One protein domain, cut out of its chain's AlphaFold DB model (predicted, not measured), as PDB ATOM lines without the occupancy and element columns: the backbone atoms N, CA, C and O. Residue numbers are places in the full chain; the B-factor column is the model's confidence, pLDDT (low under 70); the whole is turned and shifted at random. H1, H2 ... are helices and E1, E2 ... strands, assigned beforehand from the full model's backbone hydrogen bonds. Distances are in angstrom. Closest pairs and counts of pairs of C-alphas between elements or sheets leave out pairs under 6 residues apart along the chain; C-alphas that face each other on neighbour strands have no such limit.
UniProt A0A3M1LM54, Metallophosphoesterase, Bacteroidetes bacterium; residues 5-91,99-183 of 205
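What this domain is: This is residues 5 to 91 and 99 to 183 of the 205 residues of the protein "Metallophosphoesterase" of Bacteroidetes bacterium (UniProt A0A3M1LM54). Strands gather at one end of the long axis and helices at the other: a strongly twisted five-strand sheet, with the long hairpin E7 and E8 over part of one face, and six helices away from the sheet. Between them, residues 5 to 16 and 126 to 137 are long stretches with no named element. The 172 printed residues are of the mixed class, helices and strands, in the order H1 E1 H2 H3 H4 E2 E3 E4 E5 E6 E7 E8 H5 H6. The mixed sheet runs E2 E3 E4 E6 E5. The whole is compact, radius of gyration of the C-alphas 16.3 A, spanning 48 by 33 by 33 A.

Where its parts are: Start in the sheet: E2 is residues 76 to 79, E3 82 to 85, E4 104 to 107, E6 121 to 125 and E5 114 to 118. Find C-alpha 138 at (-26.398, 54.608, 32.134); from there E7, residues 138 to 145, runs 22.9 A, and E8, 150 to 157, returns over 23.6 A. Then come H5, residues 160 to 169, 14.3 A long, and H6, 174 to 181, ending at C-alpha 181, (-13.644, 50.200, 29.380). Earlier lie H1, residues 17 to 25, from C-alpha 17 at (-18.392, 52.555, 48.772), E1, 30 to 32, H2, 36 to 43, H3, 52 to 60, and H4, 67 to 72.

How they stand to each other: In the sheet, E2 and E3 form an antiparallel hairpin, N 84 to O 77 at 2.8 A. E3 and E4 are parallel, N 106 to O 83 at 2.8 A, as are E4 and E6, N 107 to O 124 at 2.8 A. Hairpin E5 and E6 has N 118 to O 121 at 2.8 A. Hairpin E7 and E8 is antiparallel, N 139 to O 156 at 2.8 A. E1 pairs with no named strand, but residues 31 to 32 pair parallel with 5 to 6. Look next at H5 and H6, a helical hairpin at a shallow tilt of 11 degrees, closest C-alphas Leu 164 and Leu 177, 6.7 A. H3 touches H6, C-alphas Phe 56 and Cys 176 being closest at 6.8 A, about perpendicular at 72 degrees, only just. H2 touches H4 at Glu 38 and Leu 70, closest C-alphas 6.3 A apart. H1 is close to H4 but not clearly touching, C-alphas Ala 25 and Tyr 69 closest at 7.4 A. Each O i to N i+4 pair is within hydrogen-bond range in H1 to H5; H6 has 3 of 4.

The domain as a whole: The farthest C-alphas, Gly 120 and Arg 169, are 49.5 A apart. Residues 92 to 98 are not printed; C-alphas 91 and 99 are 10.7 A apart. The link E6 to E7 is long. No printed residue is under 70 in pLDDT.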
ATOM      1  N   LEU A   5     -36.476  53.601  47.723       97.88
ATOM      2  CA  LEU A   5     -36.225  52.185  47.968       97.88
ATOM      3  C   LEU A   5     -34.980  51.728  47.206       97.88
ATOM      4  O   LEU A   5     -34.972  51.684  45.976       97.88
ATOM      5  N   CYS A   6     -33.926  51.389  47.943       98.25
ATOM      6  CA  CYS A   6     -32.696  50.823  47.402       98.25
ATOM      7  C   CYS A   6     -32.679  49.311  47.641       98.25
ATOM      8  O   CYS A   6     -32.867  48.858  48.765       98.25
ATOM      9  N   LEU A   7     -32.435  48.521  46.596       98.38
ATOM     10  CA  LEU A   7     -32.454  47.058  46.687       98.38
ATOM     11  C   LEU A   7     -31.082  46.449  47.015       98.38
ATOM     12  O   LEU A   7     -30.886  45.275  46.733       98.38
ATOM     13  N   GLY A   8     -30.149  47.216  47.587       97.81
ATOM     14  CA  GLY A   8     -28.815  46.751  47.990       97.81
ATOM     15  C   GLY A   8     -27.725  46.942  46.932       97.81
ATOM     16  O   GLY A   8     -27.948  47.595  45.911       97.81
ATOM     17  N   ASP A   9     -26.551  46.373  47.204       98.12
ATOM     18  CA  ASP A   9     -25.299  46.540  46.453       98.12
ATOM     19  C   ASP A   9     -24.880  48.018  46.287       98.12
ATOM     20  O   ASP A   9     -24.564  48.502  45.197       98.12
ATOM     21  N   LEU A  10     -24.871  48.748  47.404       97.88
ATOM     22  CA  LEU A  10     -24.311  50.095  47.542       97.88
ATOM     23  C   LEU A  10     -22.782  50.109  47.562       97.88
ATOM     24  O   LEU A  10     -22.170  51.134  47.249       97.88
ATOM     25  N   VAL A  11     -22.174  49.000  47.980       98.44
ATOM     26  CA  VAL A  11     -20.723  48.869  48.127       98.44
ATOM     27  C   VAL A  11     -20.111  48.015  47.020       98.44
ATOM     28  O   VAL A  11     -20.789  47.264  46.321       98.44
ATOM     29  N   ASN A  12     -18.782  48.078  46.923       97.44
ATOM     30  CA  ASN A  12     -17.964  47.401  45.919       97.44
ATOM     31  C   ASN A  12     -18.098  47.985  44.498       97.44
ATOM     32  O   ASN A  12     -18.879  48.895  44.242       97.44
ATOM     33  N   TYR A  13     -17.276  47.483  43.569       96.12
ATOM     34  CA  TYR A  13     -17.212  47.858  42.144       96.12
ATOM     35  C   TYR A  13     -16.878  49.320  41.806       96.12
ATOM     36  O   TYR A  13     -16.498  49.603  40.675       96.12
ATOM     37  N   GLY A  14     -16.941  50.242  42.760       94.75
ATOM     38  CA  GLY A  14     -16.603  51.644  42.566       94.75
ATOM     39  C   GLY A  14     -15.864  52.239  43.767       94.75
ATOM     40  O   GLY A  14     -15.948  51.719  44.879       94.75
ATOM     41  N   PRO A  15     -15.154  53.360  43.566       96.75
ATOM     42  CA  PRO A  15     -14.261  53.928  44.569       96.75
ATOM     43  C   PRO A  15     -14.977  54.531  45.783       96.75
ATOM     44  O   PRO A  15     -14.316  54.785  46.784       96.75
ATOM     45  N   TRP A  16     -16.293  54.748  45.711       97.56
ATOM     46  CA  TRP A  16     -17.075  55.524  46.679       97.56
ATOM     47  C   TRP A  16     -17.975  54.672  47.585       97.56
ATOM     48  O   TRP A  16     -19.089  55.075  47.896       97.56
ATOM     49  N   SER A  17     -17.544  53.467  47.977       98.19
ATOM     50  CA  SER A  17     -18.392  52.555  48.772       98.19
ATOM     51  C   SER A  17     -18.877  53.183  50.090       98.19
ATOM     52  O   SER A  17     -20.050  53.066  50.429       98.19
ATOM     53  N   GLU A  18     -17.997  53.875  50.820       98.44
ATOM     54  CA  GLU A  18     -18.367  54.555  52.067       98.44
ATOM     55  C   GLU A  18     -19.303  55.739  51.792       98.44
ATOM     56  O   GLU A  18     -20.341  55.882  52.432       98.44
ATOM     57  N   GLU A  19     -18.974  56.564  50.799       98.44
ATOM     58  CA  GLU A  19     -19.734  57.764  50.455       98.44
ATOM     59  C   GLU A  19     -21.133  57.425  49.902       98.44
ATOM     60  O   GLU A  19     -22.097  58.133  50.194       98.44
ATOM     61  N   CYS A  20     -21.275  56.327  49.149       98.25
ATOM     62  CA  CYS A  20     -22.566  55.805  48.696       98.25
ATOM     63  C   CYS A  20     -23.451  55.409  49.881       98.25
ATOM     64  O   CYS A  20     -24.615  55.812  49.936       98.25
ATOM     65  N   VAL A  21     -22.897  54.666  50.844       98.62
ATOM     66  CA  VAL A  21     -23.634  54.248  52.043       98.62
ATOM     67  C   VAL A  21     -24.041  55.453  52.884       98.62
ATOM     68  O   VAL A  21     -25.217  55.580  53.216       98.62
ATOM     69  N   GLN A  22     -23.119  56.379  53.155       98.44
ATOM     70  CA  GLN A  22     -23.424  57.609  53.891       98.44
ATOM     71  C   GLN A  22     -24.514  58.432  53.204       98.44
ATOM     72  O   GLN A  22     -25.409  58.954  53.866       98.44
ATOM     73  N   ARG A  23     -24.467  58.536  51.869       98.00
ATOM     74  CA  ARG A  23     -25.464  59.291  51.110       98.00
ATOM     75  C   ARG A  23     -26.846  58.660  51.198       98.00
ATOM     76  O   ARG A  23     -27.803  59.402  51.376       98.00
ATOM     77  N   VAL A  24     -26.957  57.337  51.073       97.62
ATOM     78  CA  VAL A  24     -28.250  56.640  51.170       97.62
ATOM     79  C   VAL A  24     -28.786  56.657  52.599       97.62
ATOM     80  O   VAL A  24     -29.965  56.928  52.785       97.62
ATOM     81  N   ALA A  25     -27.926  56.463  53.600       97.00
ATOM     82  CA  ALA A  25     -28.307  56.543  55.009       97.00
ATOM     83  C   ALA A  25     -28.808  57.939  55.425       97.00
ATOM     84  O   ALA A  25     -29.559  58.060  56.388       97.00
ATOM     85  N   ALA A  26     -28.382  58.989  54.715       97.06
ATOM     86  CA  ALA A  26     -28.796  60.370  54.949       97.06
ATOM     87  C   ALA A  26     -30.047  60.794  54.154       97.06
ATOM     88  O   ALA A  26     -30.462  61.945  54.274       97.06
ATOM     89  N   LEU A  27     -30.617  59.924  53.310       95.94
ATOM     90  CA  LEU A  27     -31.868  60.223  52.614       95.94
ATOM     91  C   LEU A  27     -33.051  60.082  53.575       95.94
ATOM     92  O   LEU A  27     -33.228  59.033  54.195       95.94
ATOM     93  N   ASP A  28     -33.895  61.109  53.622       93.81
ATOM     94  CA  ASP A  28     -35.196  61.022  54.282       93.81
ATOM     95  C   ASP A  28     -36.070  59.965  53.584       93.81
ATOM     96  O   ASP A  28     -36.043  59.826  52.356       93.81
ATOM     97  N   ASP A  29     -36.826  59.201  54.377       93.75
ATOM     98  CA  ASP A  29     -37.759  58.170  53.907       93.75
ATOM     99  C   ASP A  29     -37.142  57.161  52.920       93.75
ATOM    100  O   ASP A  29     -37.753  56.755  51.926       93.75
ATOM    101  N   CYS A  30     -35.908  56.728  53.200       97.00
ATOM    102  CA  CYS A  30     -35.228  55.692  52.436       97.00
ATOM    103  C   CYS A  30     -35.239  54.338  53.152       97.00
ATOM    104  O   CYS A  30     -34.696  54.178  54.242       97.00
ATOM    105  N   THR A  31     -35.801  53.325  52.493       97.75
ATOM    106  CA  THR A  31     -35.555  51.924  52.848       97.75
ATOM    107  C   THR A  31     -34.446  51.383  51.953       97.75
ATOM    108  O   THR A  31     -34.554  51.415  50.730       97.75
ATOM    109  N   CYS A  32     -33.376  50.863  52.545       98.50
ATOM    110  CA  CYS A  32     -32.324  50.162  51.818       98.50
ATOM    111  C   CYS A  32     -32.307  48.696  52.241       98.50
ATOM    112  O   CYS A  32     -32.392  48.402  53.429       98.50
ATOM    113  N   LEU A  33     -32.210  47.782  51.281       98.69
ATOM    114  CA  LEU A  33     -32.113  46.350  51.541       98.69
ATOM    115  C   LEU A  33     -30.655  45.895  51.560       98.69
ATOM    116  O   LEU A  33     -29.790  46.516  50.940       98.69
ATOM    117  N   LEU A  34     -30.393  44.795  52.257       98.56
ATOM    118  CA  LEU A  34     -29.093  44.135  52.256       98.56
ATOM    119  C   LEU A  34     -28.895  43.377  50.933       98.56
ATOM    120  O   LEU A  34     -29.658  42.459  50.621       98.56
ATOM    121  N   GLY A  35     -27.866  43.740  50.168       98.12
ATOM    122  CA  GLY A  35     -27.390  42.983  49.013       98.12
ATOM    123  C   GLY A  35     -26.264  42.014  49.370       98.12
ATOM    124  O   GLY A  35     -25.780  41.950  50.507       98.12
ATOM    125  N   ASN A  36     -25.819  41.230  48.387       97.69
ATOM    126  CA  ASN A  36     -24.735  40.276  48.622       97.69
ATOM    127  C   ASN A  36     -23.389  40.985  48.836       97.69
ATOM    128  O   ASN A  36     -22.542  40.467  49.564       97.69
ATOM    129  N   HIS A  37     -23.176  42.171  48.251       98.06
ATOM    130  CA  HIS A  37     -21.945  42.925  48.479       98.06
ATOM    131  C   HIS A  37     -21.871  43.515  49.888       98.06
ATOM    132  O   HIS A  37     -20.801  43.458  50.501       98.06
ATOM    133  N   GLU A  38     -22.990  43.976  50.454       98.56
ATOM    134  CA  GLU A  38     -23.036  44.358  51.867       98.56
ATOM    135  C   GLU A  38     -22.733  43.161  52.775       98.56
ATOM    136  O   GLU A  38     -21.962  43.294  53.725       98.56
ATOM    137  N   ALA A  39     -23.267  41.975  52.455       98.19
ATOM    138  CA  ALA A  39     -22.963  40.756  53.199       98.19
ATOM    139  C   ALA A  39     -21.460  40.412  53.169       98.19
ATOM    140  O   ALA A  39     -20.884  40.113  54.215       98.19
ATOM    141  N   TYR A  40     -20.788  40.528  52.017       98.50
ATOM    142  CA  TYR A  40     -19.333  40.322  51.922       98.50
ATOM    143  C   TYR A  40     -18.540  41.328  52.761       98.50
ATOM    144  O   TYR A  40     -17.561  40.961  53.413       98.50
ATOM    145  N   PHE A  41     -18.966  42.594  52.784       98.50
ATOM    146  CA  PHE A  41     -18.355  43.608  53.643       98.50
ATOM    147  C   PHE A  41     -18.550  43.245  55.118       98.50
ATOM    148  O   PHE A  41     -17.583  43.227  55.870       98.50
ATOM    149  N   LEU A  42     -19.756  42.862  55.539       98.56
ATOM    150  CA  LEU A  42     -20.016  42.436  56.919       98.56
ATOM    151  C   LEU A  42     -19.176  41.224  57.349       98.56
ATOM    152  O   LEU A  42     -18.749  41.155  58.500       98.56
ATOM    153  N   GLN A  43     -18.919  40.289  56.434       97.88
ATOM    154  CA  GLN A  43     -18.059  39.129  56.677       97.88
ATOM    155  C   GLN A  43     -16.557  39.447  56.609       97.88
ATOM    156  O   GLN A  43     -15.735  38.628  57.024       97.88
ATOM    157  N   GLY A  44     -16.183  40.596  56.047       98.00
ATOM    158  CA  GLY A  44     -14.795  40.986  55.813       98.00
ATOM    159  C   GLY A  44     -14.075  40.184  54.730       98.00
ATOM    160  O   GLY A  44     -12.847  40.223  54.660       98.00
ATOM    161  N   ARG A  45     -14.814  39.455  53.886       97.56
ATOM    162  CA  ARG A  45     -14.260  38.698  52.760       97.56
ATOM    163  C   ARG A  45     -15.264  38.567  51.626       97.56
ATOM    164  O   ARG A  45     -16.465  38.464  51.846       97.56
ATOM    165  N   TYR A  46     -14.744  38.508  50.408       97.19
ATOM    166  CA  TYR A  46     -15.532  38.208  49.222       97.19
ATOM    167  C   TYR A  46     -15.703  36.690  49.050       97.19
ATOM    168  O   TYR A  46     -14.717  35.955  49.047       97.19
ATOM    169  N   GLU A  47     -16.947  36.225  48.893       93.81
ATOM    170  CA  GLU A  47     -17.278  34.796  48.712       93.81
ATOM    171  C   GLU A  47     -17.794  34.441  47.309       93.81
ATOM    172  O   GLU A  47     -18.205  33.307  47.058       93.81
ATOM    173  N   GLY A  48     -17.814  35.395  46.378       90.56
ATOM    174  CA  GLY A  48     -18.283  35.119  45.024       90.56
ATOM    175  C   GLY A  48     -17.296  34.266  44.219       90.56
ATOM    176  O   GLY A  48     -16.102  34.197  44.503       90.56
ATOM    177  N   SER A  49     -17.791  33.624  43.162       89.75
ATOM    178  CA  SER A  49     -16.992  32.710  42.333       89.75
ATOM    179  C   SER A  49     -16.119  33.411  41.289       89.75
ATOM    180  O   SER A  49     -15.116  32.858  40.845       89.75
ATOM    181  N   HIS A  50     -16.498  34.617  40.861       92.69
ATOM    182  CA  HIS A  50     -15.738  35.368  39.867       92.69
ATOM    183  C   HIS A  50     -14.587  36.127  40.550       92.69
ATOM    184  O   HIS A  50     -14.841  36.740  41.583       92.69
ATOM    185  N   PRO A  51     -13.359  36.161  39.998       94.38
ATOM    186  CA  PRO A  51     -12.210  36.794  40.660       94.38
ATOM    187  C   PRO A  51     -12.249  38.329  40.632       94.38
ATOM    188  O   PRO A  51     -11.852  38.983  41.589       94.38
ATOM    189  N   LEU A  52     -12.755  38.924  39.548       96.12
ATOM    190  CA  LEU A  52     -12.755  40.383  39.367       96.12
ATOM    191  C   LEU A  52     -13.366  41.187  40.541       96.12
ATOM    192  O   LEU A  52     -12.752  42.168  40.950       96.12
ATOM    193  N   PRO A  53     -14.530  40.831  41.118       97.00
ATOM    194  CA  PRO A  53     -15.118  41.601  42.214       97.00
ATOM    195  C   PRO A  53     -14.314  41.527  43.518       97.00
ATOM    196  O   PRO A  53     -14.477  42.414  44.353       97.00
ATOM    197  N   ALA A  54     -13.435  40.528  43.678       97.88
ATOM    198  CA  ALA A  54     -12.487  40.468  44.789       97.88
ATOM    199  C   ALA A  54     -11.439  41.589  44.686       97.88
ATOM    200  O   ALA A  54     -11.130  42.226  45.685       97.88
ATOM    201  N   LEU A  55     -10.975  41.908  43.469       98.12
ATOM    202  CA  LEU A  55     -10.044  43.021  43.233       98.12
ATOM    203  C   LEU A  55     -10.664  44.372  43.609       98.12
ATOM    204  O   LEU A  55     -10.006  45.222  44.203       98.12
ATOM    205  N   PHE A  56     -11.948  44.568  43.294       98.25
ATOM    206  CA  PHE A  56     -12.677  45.749  43.753       98.25
ATOM    207  C   PHE A  56     -12.828  45.753  45.277       98.25
ATOM    208  O   PHE A  56     -12.614  46.790  45.905       98.25
ATOM    209  N   PHE A  57     -13.144  44.600  45.873       98.38
ATOM    210  CA  PHE A  57     -13.321  44.467  47.315       98.38
ATOM    211  C   PHE A  57     -12.044  44.851  48.070       98.38
ATOM    212  O   PHE A  57     -12.110  45.651  48.998       98.38
ATOM    213  N   GLU A  58     -10.882  44.364  47.632       97.56
ATOM    214  CA  GLU A  58      -9.573  44.691  48.217       97.56
ATOM    215  C   GLU A  58      -9.283  46.199  48.230       97.56
ATOM    216  O   GLU A  58      -8.663  46.696  49.168       97.56
ATOM    217  N   GLN A  59      -9.763  46.939  47.226       97.50
ATOM    218  CA  GLN A  59      -9.623  48.397  47.164       97.50
ATOM    219  C   GLN A  59     -10.652  49.131  48.029       97.50
ATOM    220  O   GLN A  59     -10.341  50.140  48.659       97.50
ATOM    221  N   CYS A  60     -11.892  48.645  48.054       97.81
ATOM    222  CA  CYS A  60     -13.007  49.345  48.690       97.81
ATOM    223  C   CYS A  60     -13.094  49.085  50.202       97.81
ATOM    224  O   CYS A  60     -13.483  49.969  50.963       97.81
ATOM    225  N   TYR A  61     -12.739  47.879  50.643       98.38
ATOM    226  CA  TYR A  61     -12.946  47.416  52.013       98.38
ATOM    227  C   TYR A  61     -12.083  48.131  53.075       98.38
ATOM    228  O   TYR A  61     -12.641  48.543  54.094       98.38
ATOM    229  N   PRO A  62     -10.763  48.366  52.885       97.62
ATOM    230  CA  PRO A  62      -9.907  48.923  53.944       97.62
ATOM    231  C   PRO A  62     -10.339  50.306  54.460       97.62
ATOM    232  O   PRO A  62     -10.096  50.654  55.621       97.62
ATOM    233  N   GLY A  63     -10.981  51.105  53.603       95.94
ATOM    234  CA  GLY A  63     -11.481  52.442  53.928       95.94
ATOM    235  C   GLY A  63     -12.908  52.477  54.476       95.94
ATOM    236  O   GLY A  63     -13.315  53.514  54.989       95.94
ATOM    237  N   PHE A  64     -13.654  51.375  54.401       98.56
ATOM    238  CA  PHE A  64     -15.069  51.342  54.764       98.56
ATOM    239  C   PHE A  64     -15.279  51.382  56.283       98.56
ATOM    240  O   PHE A  64     -14.529  50.761  57.043       98.56
ATOM    241  N   ARG A  65     -16.277  52.137  56.746       98.38
ATOM    242  CA  ARG A  65     -16.545  52.386  58.173       98.38
ATOM    243  C   ARG A  65     -18.012  52.209  58.550       98.38
ATOM    244  O   ARG A  65     -18.279  51.868  59.699       98.38
ATOM    245  N   SER A  66     -18.944  52.356  57.612       98.50
ATOM    246  CA  SER A  66     -20.394  52.318  57.861       98.50
ATOM    247  C   SER A  66     -20.987  50.913  58.111       98.50
ATOM    248  O   SER A  66     -22.086  50.591  57.662       98.50
ATOM    249  N   PHE A  67     -20.288  50.050  58.855       98.62
ATOM    250  CA  PHE A  67     -20.726  48.675  59.130       98.62
ATOM    251  C   PHE A  67     -22.012  48.591  59.953       98.62
ATOM    252  O   PHE A  67     -22.814  47.690  59.723       98.62
ATOM    253  N   ASP A  68     -22.229  49.507  60.897       98.56
ATOM    254  CA  ASP A  68     -23.436  49.490  61.734       98.56
ATOM    255  C   ASP A  68     -24.698  49.738  60.908       98.56
ATOM    256  O   ASP A  68     -25.706  49.060  61.106       98.56
ATOM    257  N   TYR A  69     -24.610  50.623  59.911       98.56
ATOM    258  CA  TYR A  69     -25.687  50.816  58.951       98.56
ATOM    259  C   TYR A  69     -25.944  49.535  58.151       98.56
ATOM    260  O   TYR A  69     -27.085  49.083  58.105       98.56
ATOM    261  N   LEU A  70     -24.899  48.880  57.622       98.69
ATOM    262  CA  LEU A  70     -25.061  47.613  56.893       98.69
ATOM    263  C   LEU A  70     -25.748  46.530  57.740       98.69
ATOM    264  O   LEU A  70     -26.597  45.806  57.230       98.69
ATOM    265  N   ARG A  71     -25.428  46.433  59.040       98.56
ATOM    266  CA  ARG A  71     -26.066  45.470  59.962       98.56
ATOM    267  C   ARG A  71     -27.549  45.750  60.208       98.56
ATOM    268  O   ARG A  71     -28.268  44.830  60.580       98.56
ATOM    269  N   SER A  72     -27.990  46.995  60.037       98.00
ATOM    270  CA  SER A  72     -29.396  47.377  60.205       98.00
ATOM    271  C   SER A  72     -30.265  47.112  58.974       98.00
ATOM    272  O   SER A  72     -31.489  47.195  59.080       98.00
ATOM    273  N   LEU A  73     -29.666  46.796  57.820       98.62
ATOM    274  CA  LEU A  73     -30.407  46.643  56.572       98.62
ATOM    275  C   LEU A  73     -31.300  45.391  56.605       98.62
ATOM    276  O   LEU A  73     -30.796  44.286  56.834       98.62
ATOM    277  N   PRO A  74     -32.614  45.515  56.342       98.50
ATOM    278  CA  PRO A  74     -33.482  44.359  56.171       98.50
ATOM    279  C   PRO A  74     -33.162  43.603  54.872       98.50
ATOM    280  O   PRO A  74     -32.684  44.175  53.895       98.50
ATOM    281  N   LEU A  75     -33.474  42.307  54.835       98.31
ATOM    282  CA  LEU A  75     -33.337  41.487  53.620       98.31
ATOM    283  C   LEU A  75     -34.448  41.764  52.597       98.31
ATOM    284  O   LEU A  75     -34.244  41.640  51.392       98.31
ATOM    285  N   GLU A  76     -35.630  42.131  53.083       98.44
ATOM    286  CA  GLU A  76     -36.801  42.394  52.258       98.44
ATOM    287  C   GLU A  76     -37.690  43.479  52.863       98.44
ATOM    288  O   GLU A  76     -37.629  43.772  54.057       98.44
ATOM    289  N   THR A  77     -38.547  44.055  52.028       98.44
ATOM    290  CA  THR A  77     -39.650  44.914  52.461       98.44
ATOM    291  C   THR A  77     -40.873  44.702  51.574       98.44
ATOM    292  O   THR A  77     -40.809  44.026  50.543       98.44
ATOM    293  N   ARG A  78     -42.013  45.266  51.970       98.00
ATOM    294  CA  ARG A  78     -43.278  45.185  51.235       98.00
ATOM    295  C   ARG A  78     -43.874  46.574  51.073       98.00
ATOM    296  O   ARG A  78     -43.919  47.342  52.029       98.00
ATOM    297  N   LEU A  79     -44.361  46.870  49.873       96.75
ATOM    298  CA  LEU A  79     -45.064  48.113  49.566       96.75
ATOM    299  C   LEU A  79     -46.150  47.838  48.522       96.75
ATOM    300  O   LEU A  79     -45.873  47.302  47.446       96.75
ATOM    301  N   GLY A  80     -47.392  48.204  48.840       95.25
ATOM    302  CA  GLY A  80     -48.547  47.878  48.004       95.25
ATOM    303  C   GLY A  80     -48.656  46.368  47.772       95.25
ATOM    304  O   GLY A  80     -48.555  45.576  48.708       95.25
ATOM    305  N   ALA A  81     -48.834  45.966  46.514       96.50
ATOM    306  CA  ALA A  81     -48.946  44.559  46.135       96.50
ATOM    307  C   ALA A  81     -47.597  43.843  45.928       96.50
ATOM    308  O   ALA A  81     -47.613  42.697  45.487       96.50
ATOM    309  N   PHE A  82     -46.454  44.501  46.173       98.38
ATOM    310  CA  PHE A  82     -45.127  43.978  45.838       98.38
ATOM    311  C   PHE A  82     -44.291  43.633  47.071       98.38
ATOM    312  O   PHE A  82     -44.187  44.411  48.025       98.38
ATOM    313  N   ARG A  83     -43.614  42.485  46.991       98.56
ATOM    314  CA  ARG A  83     -42.437  42.156  47.799       98.56
ATOM    315  C   ARG A  83     -41.180  42.682  47.113       98.56
ATOM    316  O   ARG A  83     -41.020  42.534  45.904       98.56
ATOM    317  N   PHE A  84     -40.269  43.246  47.888       98.69
ATOM    318  CA  PHE A  84     -38.985  43.756  47.425       98.69
ATOM    319  C   PHE A  84     -37.870  43.004  48.134       98.69
ATOM    320  O   PHE A  84     -37.873  42.905  49.355       98.69
ATOM    321  N   THR A  85     -36.929  42.472  47.367       98.56
ATOM    322  CA  THR A  85     -35.769  41.719  47.864       98.56
ATOM    323  C   THR A  85     -34.592  41.982  46.938       98.56
ATOM    324  O   THR A  85     -34.791  42.349  45.782       98.56
ATOM    325  N   HIS A  86     -33.360  41.782  47.397       98.38
ATOM    326  CA  HIS A  86     -32.196  41.956  46.530       98.38
ATOM    327  C   HIS A  86     -32.202  40.964  45.350       98.38
ATOM    328  O   HIS A  86     -32.055  41.354  44.189       98.38
ATOM    329  N   THR A  87     -32.449  39.683  45.638       97.44
ATOM    330  CA  THR A  87     -32.556  38.607  44.645       97.44
ATOM    331  C   THR A  87     -33.560  37.528  45.083       97.44
ATOM    332  O   THR A  87     -34.110  37.592  46.185       97.44
ATOM    333  N   LEU A  88     -33.817  36.545  44.214       96.62
ATOM    334  CA  LEU A  88     -34.548  35.310  44.526       96.62
ATOM    335  C   LEU A  88     -33.638  34.106  44.277       96.62
ATOM    336  O   LEU A  88     -32.831  34.130  43.348       96.62
ATOM    337  N   GLU A  89     -33.797  33.057  45.090       94.31
ATOM    338  CA  GLU A  89     -33.036  31.797  44.991       94.31
ATOM    339  C   GLU A  89     -31.501  31.989  44.962       94.31
ATOM    340  O   GLU A  89     -30.787  31.168  44.390       94.31
ATOM    341  N   ASP A  90     -30.997  33.102  45.514       92.50
ATOM    342  CA  ASP A  90     -29.574  33.474  45.551       92.50
ATOM    343  C   ASP A  90     -28.847  33.367  44.195       92.50
ATOM    344  O   ASP A  90     -27.669  33.011  44.106       92.50
ATOM    345  N   ARG A  91     -29.553  33.678  43.100       93.50
ATOM    346  CA  ARG A  91     -29.037  33.568  41.725       93.50
ATOM    347  C   ARG A  91     -29.266  34.836  40.912       93.50
ATOM    348  O   ARG A  91     -30.098  35.676  41.230       93.50
ATOM    349  N   ILE A  99     -38.421  30.805  36.333       96.12
ATOM    350  CA  ILE A  99     -38.679  30.960  37.766       96.12
ATOM    351  C   ILE A  99     -40.185  30.887  38.022       96.12
ATOM    352  O   ILE A  99     -40.978  31.362  37.205       96.12
ATOM    353  N   ALA A 100     -40.571  30.307  39.154       95.38
ATOM    354  CA  ALA A 100     -41.945  30.332  39.635       95.38
ATOM    355  C   ALA A 100     -42.140  31.506  40.601       95.38
ATOM    356  O   ALA A 100     -41.265  31.798  41.414       95.38
ATOM    357  N   LEU A 101     -43.298  32.162  40.535       96.62
ATOM    358  CA  LEU A 101     -43.676  33.217  41.472       96.62
ATOM    359  C   LEU A 101     -44.973  32.868  42.187       96.62
ATOM    360  O   LEU A 101     -45.885  32.295  41.596       96.62
ATOM    361  N   SER A 102     -45.043  33.260  43.454       96.12
ATOM    362  CA  SER A 102     -46.232  33.173  44.305       96.12
ATOM    363  C   SER A 102     -46.828  34.542  44.644       96.12
ATOM    364  O   SER A 102     -47.883  34.606  45.270       96.12
ATOM    365  N   GLU A 103     -46.149  35.630  44.269       97.81
ATOM    366  CA  GLU A 103     -46.570  37.013  44.491       97.81
ATOM    367  C   GLU A 103     -45.807  37.986  43.576       97.81
ATOM    368  O   GLU A 103     -44.753  37.646  43.022       97.81
ATOM    369  N   ASN A 104     -46.310  39.218  43.429       98.44
ATOM    370  CA  ASN A 104     -45.586  40.254  42.695       98.44
ATOM    371  C   ASN A 104     -44.280  40.580  43.419       98.44
ATOM    372  O   ASN A 104     -44.273  40.864  44.619       98.44
ATOM    373  N   THR A 105     -43.175  40.559  42.685       98.50
ATOM    374  CA  THR A 105     -41.845  40.696  43.274       98.50
ATOM    375  C   THR A 105     -40.999  41.685  42.488       98.50
ATOM    376  O   THR A 105     -40.976  41.670  41.258       98.50
ATOM    377  N   CYS A 106     -40.273  42.533  43.206       98.62
ATOM    378  CA  CYS A 106     -39.261  43.419  42.666       98.62
ATOM    379  C   CYS A 106     -37.873  43.021  43.187       98.62
ATOM    380  O   CYS A 106     -37.702  42.763  44.381       98.62
ATOM    381  N   ILE A 107     -36.900  42.952  42.277       98.56
ATOM    382  CA  ILE A 107     -35.524  42.520  42.527       98.56
ATOM    383  C   ILE A 107     -34.482  43.474  41.930       98.56
ATOM    384  O   ILE A 107     -34.797  44.330  41.101       98.56
ATOM    385  N   GLY A 108     -33.226  43.296  42.338       97.19
ATOM    386  CA  GLY A 108     -32.042  43.931  41.761       97.19
ATOM    387  C   GLY A 108     -31.045  42.882  41.263       97.19
ATOM    388  O   GLY A 108     -31.386  42.045  40.425       97.19
ATOM    389  N   HIS A 109     -29.812  42.932  41.775       97.44
ATOM    390  CA  HIS A 109     -28.748  41.923  41.637       97.44
ATOM    391  C   HIS A 109     -28.183  41.669  40.222       97.44
ATOM    392  O   HIS A 109     -26.982  41.789  39.990       97.44
ATOM    393  N   SER A 110     -29.014  41.348  39.226       96.38
ATOM    394  CA  SER A 110     -28.528  41.050  37.869       96.38
ATOM    395  C   SER A 110     -28.126  42.296  37.078       96.38
ATOM    396  O   SER A 110     -27.390  42.177  36.102       96.38
ATOM    397  N   HIS A 111     -28.576  43.483  37.503       96.38
ATOM    398  CA  HIS A 111     -28.331  44.781  36.858       96.38
ATOM    399  C   HIS A 111     -28.953  44.920  35.456       96.38
ATOM    400  O   HIS A 111     -28.520  45.760  34.661       96.38
ATOM    401  N   HIS A 112     -29.970  44.113  35.149       94.69
ATOM    402  CA  HIS A 112     -30.747  44.202  33.915       94.69
ATOM    403  C   HIS A 112     -32.164  44.664  34.236       94.69
ATOM    404  O   HIS A 112     -32.929  43.931  34.850       94.69
ATOM    405  N   GLN A 113     -32.519  45.872  33.800       97.38
ATOM    406  CA  GLN A 113     -33.857  46.416  34.005       97.38
ATOM    407  C   GLN A 113     -34.879  45.677  33.130       97.38
ATOM    408  O   GLN A 113     -34.704  45.604  31.912       97.38
ATOM    409  N   PHE A 114     -35.938  45.139  33.735       97.56
ATOM    410  CA  PHE A 114     -37.039  44.495  33.017       97.56
ATOM    411  C   PHE A 114     -38.317  44.431  33.859       97.56
ATOM    412  O   PHE A 114     -38.308  44.600  35.075       97.56
ATOM    413  N   SER A 115     -39.430  44.121  33.197       97.94
ATOM    414  CA  SER A 115     -40.702  43.786  33.830       97.94
ATOM    415  C   SER A 115     -41.380  42.700  33.009       97.94
ATOM    416  O   SER A 115     -41.496  42.852  31.795       97.94
ATOM    417  N   ARG A 116     -41.870  41.640  33.651       96.81
ATOM    418  CA  ARG A 116     -42.647  40.591  32.977       96.81
ATOM    419  C   ARG A 116     -43.675  39.958  33.900       96.81
ATOM    420  O   ARG A 116     -43.536  40.020  35.118       96.81
ATOM    421  N   GLU A 117     -44.681  39.339  33.306       97.19
ATOM    422  CA  GLU A 117     -45.709  38.590  34.020       97.19
ATOM    423  C   GLU A 117     -45.400  37.087  33.983       97.19
ATOM    424  O   GLU A 117     -44.948  36.560  32.965       97.19
ATOM    425  N   ILE A 118     -45.611  36.406  35.108       96.56
ATOM    426  CA  ILE A 118     -45.376  34.978  35.310       96.56
ATOM    427  C   ILE A 118     -46.551  34.443  36.122       96.56
ATOM    428  O   ILE A 118     -46.700  34.787  37.291       96.56
ATOM    429  N   ALA A 119     -47.389  33.610  35.500       94.62
ATOM    430  CA  ALA A 119     -48.544  32.984  36.152       94.62
ATOM    431  C   ALA A 119     -49.447  33.977  36.927       94.62
ATOM    432  O   ALA A 119     -49.911  33.674  38.022       94.62
ATOM    433  N   GLY A 120     -49.684  35.172  36.368       96.00
ATOM    434  CA  GLY A 120     -50.512  36.220  36.980       96.00
ATOM    435  C   GLY A 120     -49.794  37.120  37.995       96.00
ATOM    436  O   GLY A 120     -50.402  38.061  38.500       96.00
ATOM    437  N   PHE A 121     -48.509  36.882  38.274       98.00
ATOM    438  CA  PHE A 121     -47.677  37.747  39.112       98.00
ATOM    439  C   PHE A 121     -46.655  38.518  38.285       98.00
ATOM    440  O   PHE A 121     -46.098  38.011  37.313       98.00
ATOM    441  N   ARG A 122     -46.357  39.749  38.689       98.06
ATOM    442  CA  ARG A 122     -45.387  40.611  38.016       98.06
ATOM    443  C   ARG A 122     -44.016  40.511  38.679       98.06
ATOM    444  O   ARG A 122     -43.875  40.780  39.870       98.06
ATOM    445  N   LEU A 123     -43.002  40.181  37.883       98.50
ATOM    446  CA  LEU A 123     -41.592  40.281  38.244       98.50
ATOM    447  C   LEU A 123     -41.013  41.572  37.682       98.50
ATOM    448  O   LEU A 123     -41.075  41.797  36.471       98.50
ATOM    449  N   VAL A 124     -40.402  42.381  38.536       98.62
ATOM    450  CA  VAL A 124     -39.712  43.612  38.141       98.62
ATOM    451  C   VAL A 124     -38.254  43.543  38.556       98.62
ATOM    452  O   VAL A 124     -37.946  43.180  39.683       98.62
ATOM    453  N   ASN A 125     -37.358  43.952  37.669       98.50
ATOM    454  CA  ASN A 125     -35.997  44.314  38.019       98.50
ATOM    455  C   ASN A 125     -35.781  45.786  37.676       98.50
ATOM    456  O   ASN A 125     -35.979  46.189  36.527       98.50
ATOM    457  N   VAL A 126     -35.401  46.599  38.661       97.75
ATOM    458  CA  VAL A 126     -35.261  48.056  38.470       97.75
ATOM    459  C   VAL A 126     -33.987  48.444  37.719       97.75
ATOM    460  O   VAL A 126     -33.874  49.583  37.265       97.75
ATOM    461  N   GLY A 127     -33.072  47.495  37.507       97.31
ATOM    462  CA  GLY A 127     -31.781  47.716  36.872       97.31
ATOM    463  C   GLY A 127     -30.685  47.996  37.893       97.31
ATOM    464  O   GLY A 127     -30.649  47.401  38.965       97.31
ATOM    465  N   SER A 128     -29.748  48.866  37.528       97.56
ATOM    466  CA  SER A 128     -28.629  49.246  38.386       97.56
ATOM    467  C   SER A 128     -28.285  50.713  38.196       97.56
ATOM    468  O   SER A 128     -28.236  51.211  37.069       97.56
ATOM    469  N   VAL A 129     -28.014  51.386  39.312       96.62
ATOM    470  CA  VAL A 129     -27.544  52.773  39.331       96.62
ATOM    471  C   VAL A 129     -26.049  52.845  39.030       96.62
ATOM    472  O   VAL A 129     -25.631  53.679  38.235       96.62
ATOM    473  N   GLY A 130     -25.243  51.971  39.643       93.06
ATOM    474  CA  GLY A 130     -23.778  52.065  39.604       93.06
ATOM    475  C   GLY A 130     -23.078  51.154  38.592       93.06
ATOM    476  O   GLY A 130     -21.902  51.360  38.294       93.06
ATOM    477  N   GLN A 131     -23.758  50.126  38.072       93.62
ATOM    478  CA  GLN A 131     -23.149  49.166  37.145       93.62
ATOM    479  C   GLN A 131     -24.193  48.514  36.227       93.62
ATOM    480  O   GLN A 131     -24.369  47.295  36.213       93.62
ATOM    481  N   ASN A 132     -24.897  49.317  35.435       93.25
ATOM    482  CA  ASN A 132     -25.822  48.800  34.432       93.25
ATOM    483  C   ASN A 132     -25.081  47.934  33.400       93.25
ATOM    484  O   ASN A 132     -24.169  48.381  32.702       93.25
ATOM    485  N   ARG A 133     -25.469  46.659  33.307       91.31
ATOM    486  CA  ARG A 133     -24.758  45.677  32.476       91.31
ATOM    487  C   ARG A 133     -25.131  45.740  30.997       91.31
ATOM    488  O   ARG A 133     -24.396  45.171  30.189       91.31
ATOM    489  N   ALA A 134     -26.218  46.432  30.646       89.75
ATOM    490  CA  ALA A 134     -26.590  46.693  29.258       89.75
ATOM    491  C   ALA A 134     -25.818  47.883  28.674       89.75
ATOM    492  O   ALA A 134     -25.348  47.790  27.544       89.75
ATOM    493  N   PHE A 135     -25.663  48.964  29.444       91.94
ATOM    494  CA  PHE A 135     -24.882  50.150  29.082       91.94
ATOM    495  C   PHE A 135     -24.251  50.747  30.337       91.94
ATOM    496  O   PHE A 135     -24.966  51.242  31.205       91.94
ATOM    497  N   ILE A 136     -22.923  50.691  30.441       93.88
ATOM    498  CA  ILE A 136     -22.217  51.005  31.689       93.88
ATOM    499  C   ILE A 136     -22.275  52.487  32.056       93.88
ATOM    500  O   ILE A 136     -22.126  52.821  33.216       93.88
ATOM    501  N   ASP A 137     -22.517  53.363  31.085       93.81
ATOM    502  CA  ASP A 137     -22.654  54.814  31.239       93.81
ATOM    503  C   ASP A 137     -24.103  55.246  31.513       93.81
ATOM    504  O   ASP A 137     -24.443  56.410  31.322       93.81
ATOM    505  N   CYS A 138     -24.985  54.324  31.909       95.25
ATOM    506  CA  CYS A 138     -26.398  54.608  32.134       95.25
ATOM    507  C   CYS A 138     -26.877  54.122  33.494       95.25
ATOM    508  O   CYS A 138     -26.940  52.923  33.754       95.25
ATOM    509  N   ILE A 139     -27.358  55.051  34.309       96.31
ATOM    510  CA  ILE A 139     -28.151  54.755  35.498       96.31
ATOM    511  C   ILE A 139     -29.481  54.152  35.038       96.31
ATOM    512  O   ILE A 139     -30.086  54.675  34.103       96.31
ATOM    513  N   ALA A 140     -29.958  53.095  35.694       97.50
ATOM    514  CA  ALA A 140     -31.304  52.555  35.525       97.50
ATOM    515  C   ALA A 140     -32.029  52.479  36.878       97.50
ATOM    516  O   ALA A 140     -31.481  51.952  37.845       97.50
ATOM    517  N   PHE A 141     -33.249  53.017  36.935       97.75
ATOM    518  CA  PHE A 141     -34.132  53.002  38.108       97.75
ATOM    519  C   PHE A 141     -35.604  53.038  37.668       97.75
ATOM    520  O   PHE A 141     -35.894  53.151  36.474       97.75
ATOM    521  N   ALA A 142     -36.540  52.953  38.613       97.88
ATOM    522  CA  ALA A 142     -37.962  53.080  38.315       97.88
ATOM    523  C   ALA A 142     -38.715  53.884  39.382       97.88
ATOM    524  O   ALA A 142     -38.345  53.846  40.556       97.88
ATOM    525  N   PHE A 143     -39.788  54.562  38.975       97.81
ATOM    526  CA  PHE A 143     -40.833  55.017  39.889       97.81
ATOM    527  C   PHE A 143     -41.904  53.937  40.004       97.81
ATOM    528  O   PHE A 143     -42.308  53.343  38.999       97.81
ATOM    529  N   PHE A 144     -42.362  53.694  41.228       97.75
ATOM    530  CA  PHE A 144     -43.449  52.773  41.521       97.75
ATOM    531  C   PHE A 144     -44.597  53.533  42.178       97.75
ATOM    532  O   PHE A 144     -44.394  54.226  43.173       97.75
ATOM    533  N   TYR A 145     -45.796  53.375  41.624       96.94
ATOM    534  CA  TYR A 145     -47.022  53.994  42.116       96.94
ATOM    535  C   TYR A 145     -47.895  52.899  42.747       96.94
ATOM    536  O   TYR A 145     -48.596  52.182  42.022       96.94
ATOM    537  N   PRO A 146     -47.841  52.711  44.081       95.12
ATOM    538  CA  PRO A 146     -48.422  51.542  44.742       95.12
ATOM    539  C   PRO A 146     -49.951  51.490  44.678       95.12
ATOM    540  O   PRO A 146     -50.515  50.400  44.665       95.12
ATOM    541  N   GLU A 147     -50.629  52.637  44.597       94.31
ATOM    542  CA  GLU A 147     -52.097  52.698  44.519       94.31
ATOM    543  C   GLU A 147     -52.644  52.148  43.194       94.31
ATOM    544  O   GLU A 147     -53.713  51.544  43.158       94.31
ATOM    545  N   SER A 148     -51.896  52.323  42.101       95.19
ATOM    546  CA  SER A 148     -52.279  51.891  40.751       95.19
ATOM    547  C   SER A 148     -51.484  50.682  40.247       95.19
ATOM    548  O   SER A 148     -51.719  50.219  39.131       95.19
ATOM    549  N   ASN A 149     -50.542  50.162  41.045       94.44
ATOM    550  CA  ASN A 149     -49.566  49.138  40.647       94.44
ATOM    551  C   ASN A 149     -48.816  49.476  39.338       94.44
ATOM    552  O   ASN A 149     -48.455  48.590  38.552       94.44
ATOM    553  N   HIS A 150     -48.577  50.767  39.103       95.69
ATOM    554  CA  HIS A 150     -47.928  51.280  37.898       95.69
ATOM    555  C   HIS A 150     -46.421  51.469  38.101       95.69
ATOM    556  O   HIS A 150     -45.967  51.811  39.191       95.69
ATOM    557  N   TRP A 151     -45.653  51.245  37.035       97.81
ATOM    558  CA  TRP A 151     -44.192  51.321  37.029       97.81
ATOM    559  C   TRP A 151     -43.711  52.175  35.861       97.81
ATOM    560  O   TRP A 151     -44.071  51.912  34.712       97.81
ATOM    561  N   GLU A 152     -42.832  53.132  36.143       97.88
ATOM    562  CA  GLU A 152     -42.169  53.963  35.135       97.88
ATOM    563  C   GLU A 152     -40.670  53.718  35.187       97.88
ATOM    564  O   GLU A 152     -40.016  54.013  36.182       97.88
ATOM    565  N   PHE A 153     -40.121  53.142  34.119       97.88
ATOM    566  CA  PHE A 153     -38.704  52.810  34.029       97.88
ATOM    567  C   PHE A 153     -37.927  53.964  33.408       97.88
ATOM    568  O   PHE A 153     -38.253  54.438  32.320       97.88
ATOM    569  N   HIS A 154     -36.860  54.373  34.083       97.06
ATOM    570  CA  HIS A 154     -36.008  55.468  33.657       97.06
ATOM    571  C   HIS A 154     -34.574  54.998  33.474       97.06
ATOM    572  O   HIS A 154     -34.057  54.162  34.222       97.06
ATOM    573  N   GLN A 155     -33.926  55.590  32.473       96.06
ATOM    574  CA  GLN A 155     -32.495  55.473  32.266       96.06
ATOM    575  C   GLN A 155     -31.897  56.842  31.983       96.06
ATOM    576  O   GLN A 155     -32.390  57.554  31.108       96.06
ATOM    577  N   ILE A 156     -30.827  57.186  32.692       95.25
ATOM    578  CA  ILE A 156     -30.169  58.489  32.581       95.25
ATOM    579  C   ILE A 156     -28.678  58.254  32.316       95.25
ATOM    580  O   ILE A 156     -28.052  57.510  33.075       95.25
ATOM    581  N   PRO A 157     -28.098  58.840  31.251       94.25
ATOM    582  CA  PRO A 157     -26.671  58.726  31.005       94.25
ATOM    583  C   PRO A 157     -25.872  59.493  32.065       94.25
ATOM    584  O   PRO A 157     -26.319  60.523  32.570       94.25
ATOM    585  N   TYR A 158     -24.669  59.023  32.366       92.62
ATOM    586  CA  TYR A 158     -23.714  59.714  33.222       92.62
ATOM    587  C   TYR A 158     -22.305  59.641  32.632       92.62
ATOM    588  O   TYR A 158     -21.995  58.776  31.812       92.62
ATOM    589  N   ASP A 159     -21.435  60.558  33.052       92.69
ATOM    590  CA  ASP A 159     -20.048  60.569  32.597       92.69
ATOM    591  C   ASP A 159     -19.220  59.501  33.331       92.69
ATOM    592  O   ASP A 159     -18.724  59.708  34.443       92.69
ATOM    593  N   VAL A 160     -19.052  58.346  32.684       92.94
ATOM    594  CA  VAL A 160     -18.221  57.247  33.192       92.94
ATOM    595  C   VAL A 160     -16.740  57.633  33.316       92.94
ATOM    596  O   VAL A 160     -16.007  57.008  34.083       92.94
ATOM    597  N   GLU A 161     -16.273  58.692  32.646       93.56
ATOM    598  CA  GLU A 161     -14.888  59.147  32.789       93.56
ATOM    599  C   GLU A 161     -14.608  59.726  34.179       93.56
ATOM    600  O   GLU A 161     -13.470  59.647  34.645       93.56
ATOM    601  N   VAL A 162     -15.617  60.244  34.890       95.44
ATOM    602  CA  VAL A 162     -15.472  60.658  36.298       95.44
ATOM    603  C   VAL A 162     -15.123  59.453  37.175       95.44
ATOM    604  O   VAL A 162     -14.179  59.519  37.964       95.44
ATOM    605  N   LEU A 163     -15.825  58.331  36.981       96.12
ATOM    606  CA  LEU A 163     -15.540  57.064  37.660       96.12
ATOM    607  C   LEU A 163     -14.128  56.566  37.327       96.12
ATOM    608  O   LEU A 163     -13.342  56.289  38.231       96.12
ATOM    609  N   LEU A 164     -13.783  56.494  36.040       96.88
ATOM    610  CA  LEU A 164     -12.484  55.981  35.593       96.88
ATOM    611  C   LEU A 164     -11.314  56.846  36.081       96.88
ATOM    612  O   LEU A 164     -10.274  56.315  36.468       96.88
ATOM    613  N   LYS A 165     -11.458  58.178  36.080       97.94
ATOM    614  CA  LYS A 165     -10.449  59.096  36.635       97.94
ATOM    615  C   LYS A 165     -10.235  58.851  38.122       97.94
ATOM    616  O   LYS A 165      -9.087  58.792  38.556       97.94
ATOM    617  N   GLU A 166     -11.309  58.668  38.885       98.06
ATOM    618  CA  GLU A 166     -11.195  58.398  40.315       98.06
ATOM    619  C   GLU A 166     -10.573  57.027  40.594       98.06
ATOM    620  O   GLU A 166      -9.686  56.921  41.438       98.06
ATOM    621  N   MET A 167     -10.977  55.990  39.857       98.12
ATOM    622  CA  MET A 167     -10.383  54.656  39.972       98.12
ATOM    623  C   MET A 167      -8.872  54.689  39.702       98.12
ATOM    624  O   MET A 167      -8.105  54.124  40.479       98.12
ATOM    625  N   ARG A 168      -8.426  55.421  38.669       98.19
ATOM    626  CA  ARG A 168      -6.990  55.642  38.409       98.19
ATOM    627  C   ARG A 168      -6.318  56.405  39.548       98.19
ATOM    628  O   ARG A 168      -5.258  56.000  40.007       98.19
ATOM    629  N   ARG A 169      -6.940  57.480  40.044       98.25
ATOM    630  CA  ARG A 169      -6.407  58.290  41.154       98.25
ATOM    631  C   ARG A 169      -6.236  57.476  42.440       98.25
ATOM    632  O   ARG A 169      -5.291  57.715  43.186       98.25
ATOM    633  N   ARG A 170      -7.147  56.534  42.706       97.56
ATOM    634  CA  ARG A 170      -7.097  55.621  43.858       97.56
ATOM    635  C   ARG A 170      -6.309  54.330  43.578       97.56
ATOM    636  O   ARG A 170      -6.296  53.459  44.436       97.56
ATOM    637  N   ASN A 171      -5.624  54.223  42.434       97.25
ATOM    638  CA  ASN A 171      -4.802  53.072  42.038       97.25
ATOM    639  C   ASN A 171      -5.556  51.729  42.036       97.25
ATOM    640  O   ASN A 171      -5.021  50.709  42.470       97.25
ATOM    641  N   PHE A 172      -6.794  51.717  41.534       98.38
ATOM    642  CA  PHE A 172      -7.505  50.459  41.298       98.38
ATOM    643  C   PHE A 172      -6.715  49.569  40.321       98.38
ATOM    644  O   PHE A 172      -6.103  50.097  39.389       98.38
ATOM    645  N   PRO A 173      -6.750  48.232  40.484       98.12
ATOM    646  CA  PRO A 173      -6.111  47.307  39.555       98.12
ATOM    647  C   PRO A 173      -6.563  47.529  38.109       98.12
ATOM    648  O   PRO A 173      -7.737  47.806  37.860       98.12
ATOM    649  N   GLU A 174      -5.663  47.336  37.143       97.44
ATOM    650  CA  GLU A 174      -5.972  47.579  35.724       97.44
ATOM    651  C   GLU A 174      -7.165  46.741  35.242       97.44
ATOM    652  O   GLU A 174      -8.055  47.261  34.579       97.44
ATOM    653  N   ALA A 175      -7.283  45.488  35.697       97.88
ATOM    654  CA  ALA A 175      -8.427  44.626  35.388       97.88
ATOM    655  C   ALA A 175      -9.786  45.240  35.801       97.88
ATOM    656  O   ALA A 175     -10.806  45.003  35.149       97.88
ATOM    657  N   CYS A 176      -9.819  46.050  36.866       97.81
ATOM    658  CA  CYS A 176     -11.010  46.794  37.271       97.81
ATOM    659  C   CYS A 176     -11.343  47.911  36.272       97.81
ATOM    660  O   CYS A 176     -12.512  48.108  35.953       97.81
ATOM    661  N   LEU A 177     -10.342  48.633  35.764       97.75
ATOM    662  CA  LEU A 177     -10.522  49.675  34.748       97.75
ATOM    663  C   LEU A 177     -10.944  49.066  33.404       97.75
ATOM    664  O   LEU A 177     -11.920  49.516  32.801       97.75
ATOM    665  N   GLU A 178     -10.259  48.007  32.971       96.81
ATOM    666  CA  GLU A 178     -10.558  47.251  31.750       96.81
ATOM    667  C   GLU A 178     -11.999  46.743  31.735       96.81
ATOM    668  O   GLU A 178     -12.666  46.818  30.703       96.81
ATOM    669  N   TYR A 179     -12.515  46.297  32.885       95.81
ATOM    670  CA  TYR A 179     -13.913  45.895  33.010       95.81
ATOM    671  C   TYR A 179     -14.882  47.003  32.580       95.81
ATOM    672  O   TYR A 179     -15.808  46.733  31.816       95.81
ATOM    673  N   TYR A 180     -14.673  48.241  33.033       95.25
ATOM    674  CA  TYR A 180     -15.520  49.378  32.659       95.25
ATOM    675  C   TYR A 180     -15.270  49.836  31.213       95.25
ATOM    676  O   TYR A 180     -16.215  50.180  30.503       95.25
ATOM    677  N   LEU A 181     -14.019  49.811  30.746       94.25
ATOM    678  CA  LEU A 181     -13.644  50.200  29.380       94.25
ATOM    679  C   LEU A 181     -14.186  49.233  28.314       94.25
ATOM    680  O   LEU A 181     -14.563  49.665  27.226       94.25
ATOM    681  N   ALA A 182     -14.266  47.939  28.625       93.81
ATOM    682  CA  ALA A 182     -14.744  46.901  27.714       93.81
ATOM    683  C   ALA A 182     -16.278  46.820  27.608       93.81
ATOM    684  O   ALA A 182     -16.800  45.984  26.863       93.81
ATOM    685  N   LYS A 183     -17.023  47.641  28.360       91.31
ATOM    686  CA  LYS A 183     -18.488  47.602  28.392       91.31
ATOM    687  C   LYS A 183     -19.120  48.599  27.417       91.31
ATOM    688  O   LYS A 183     -18.584  49.685  27.197       91.31
TER     689      LYS A 183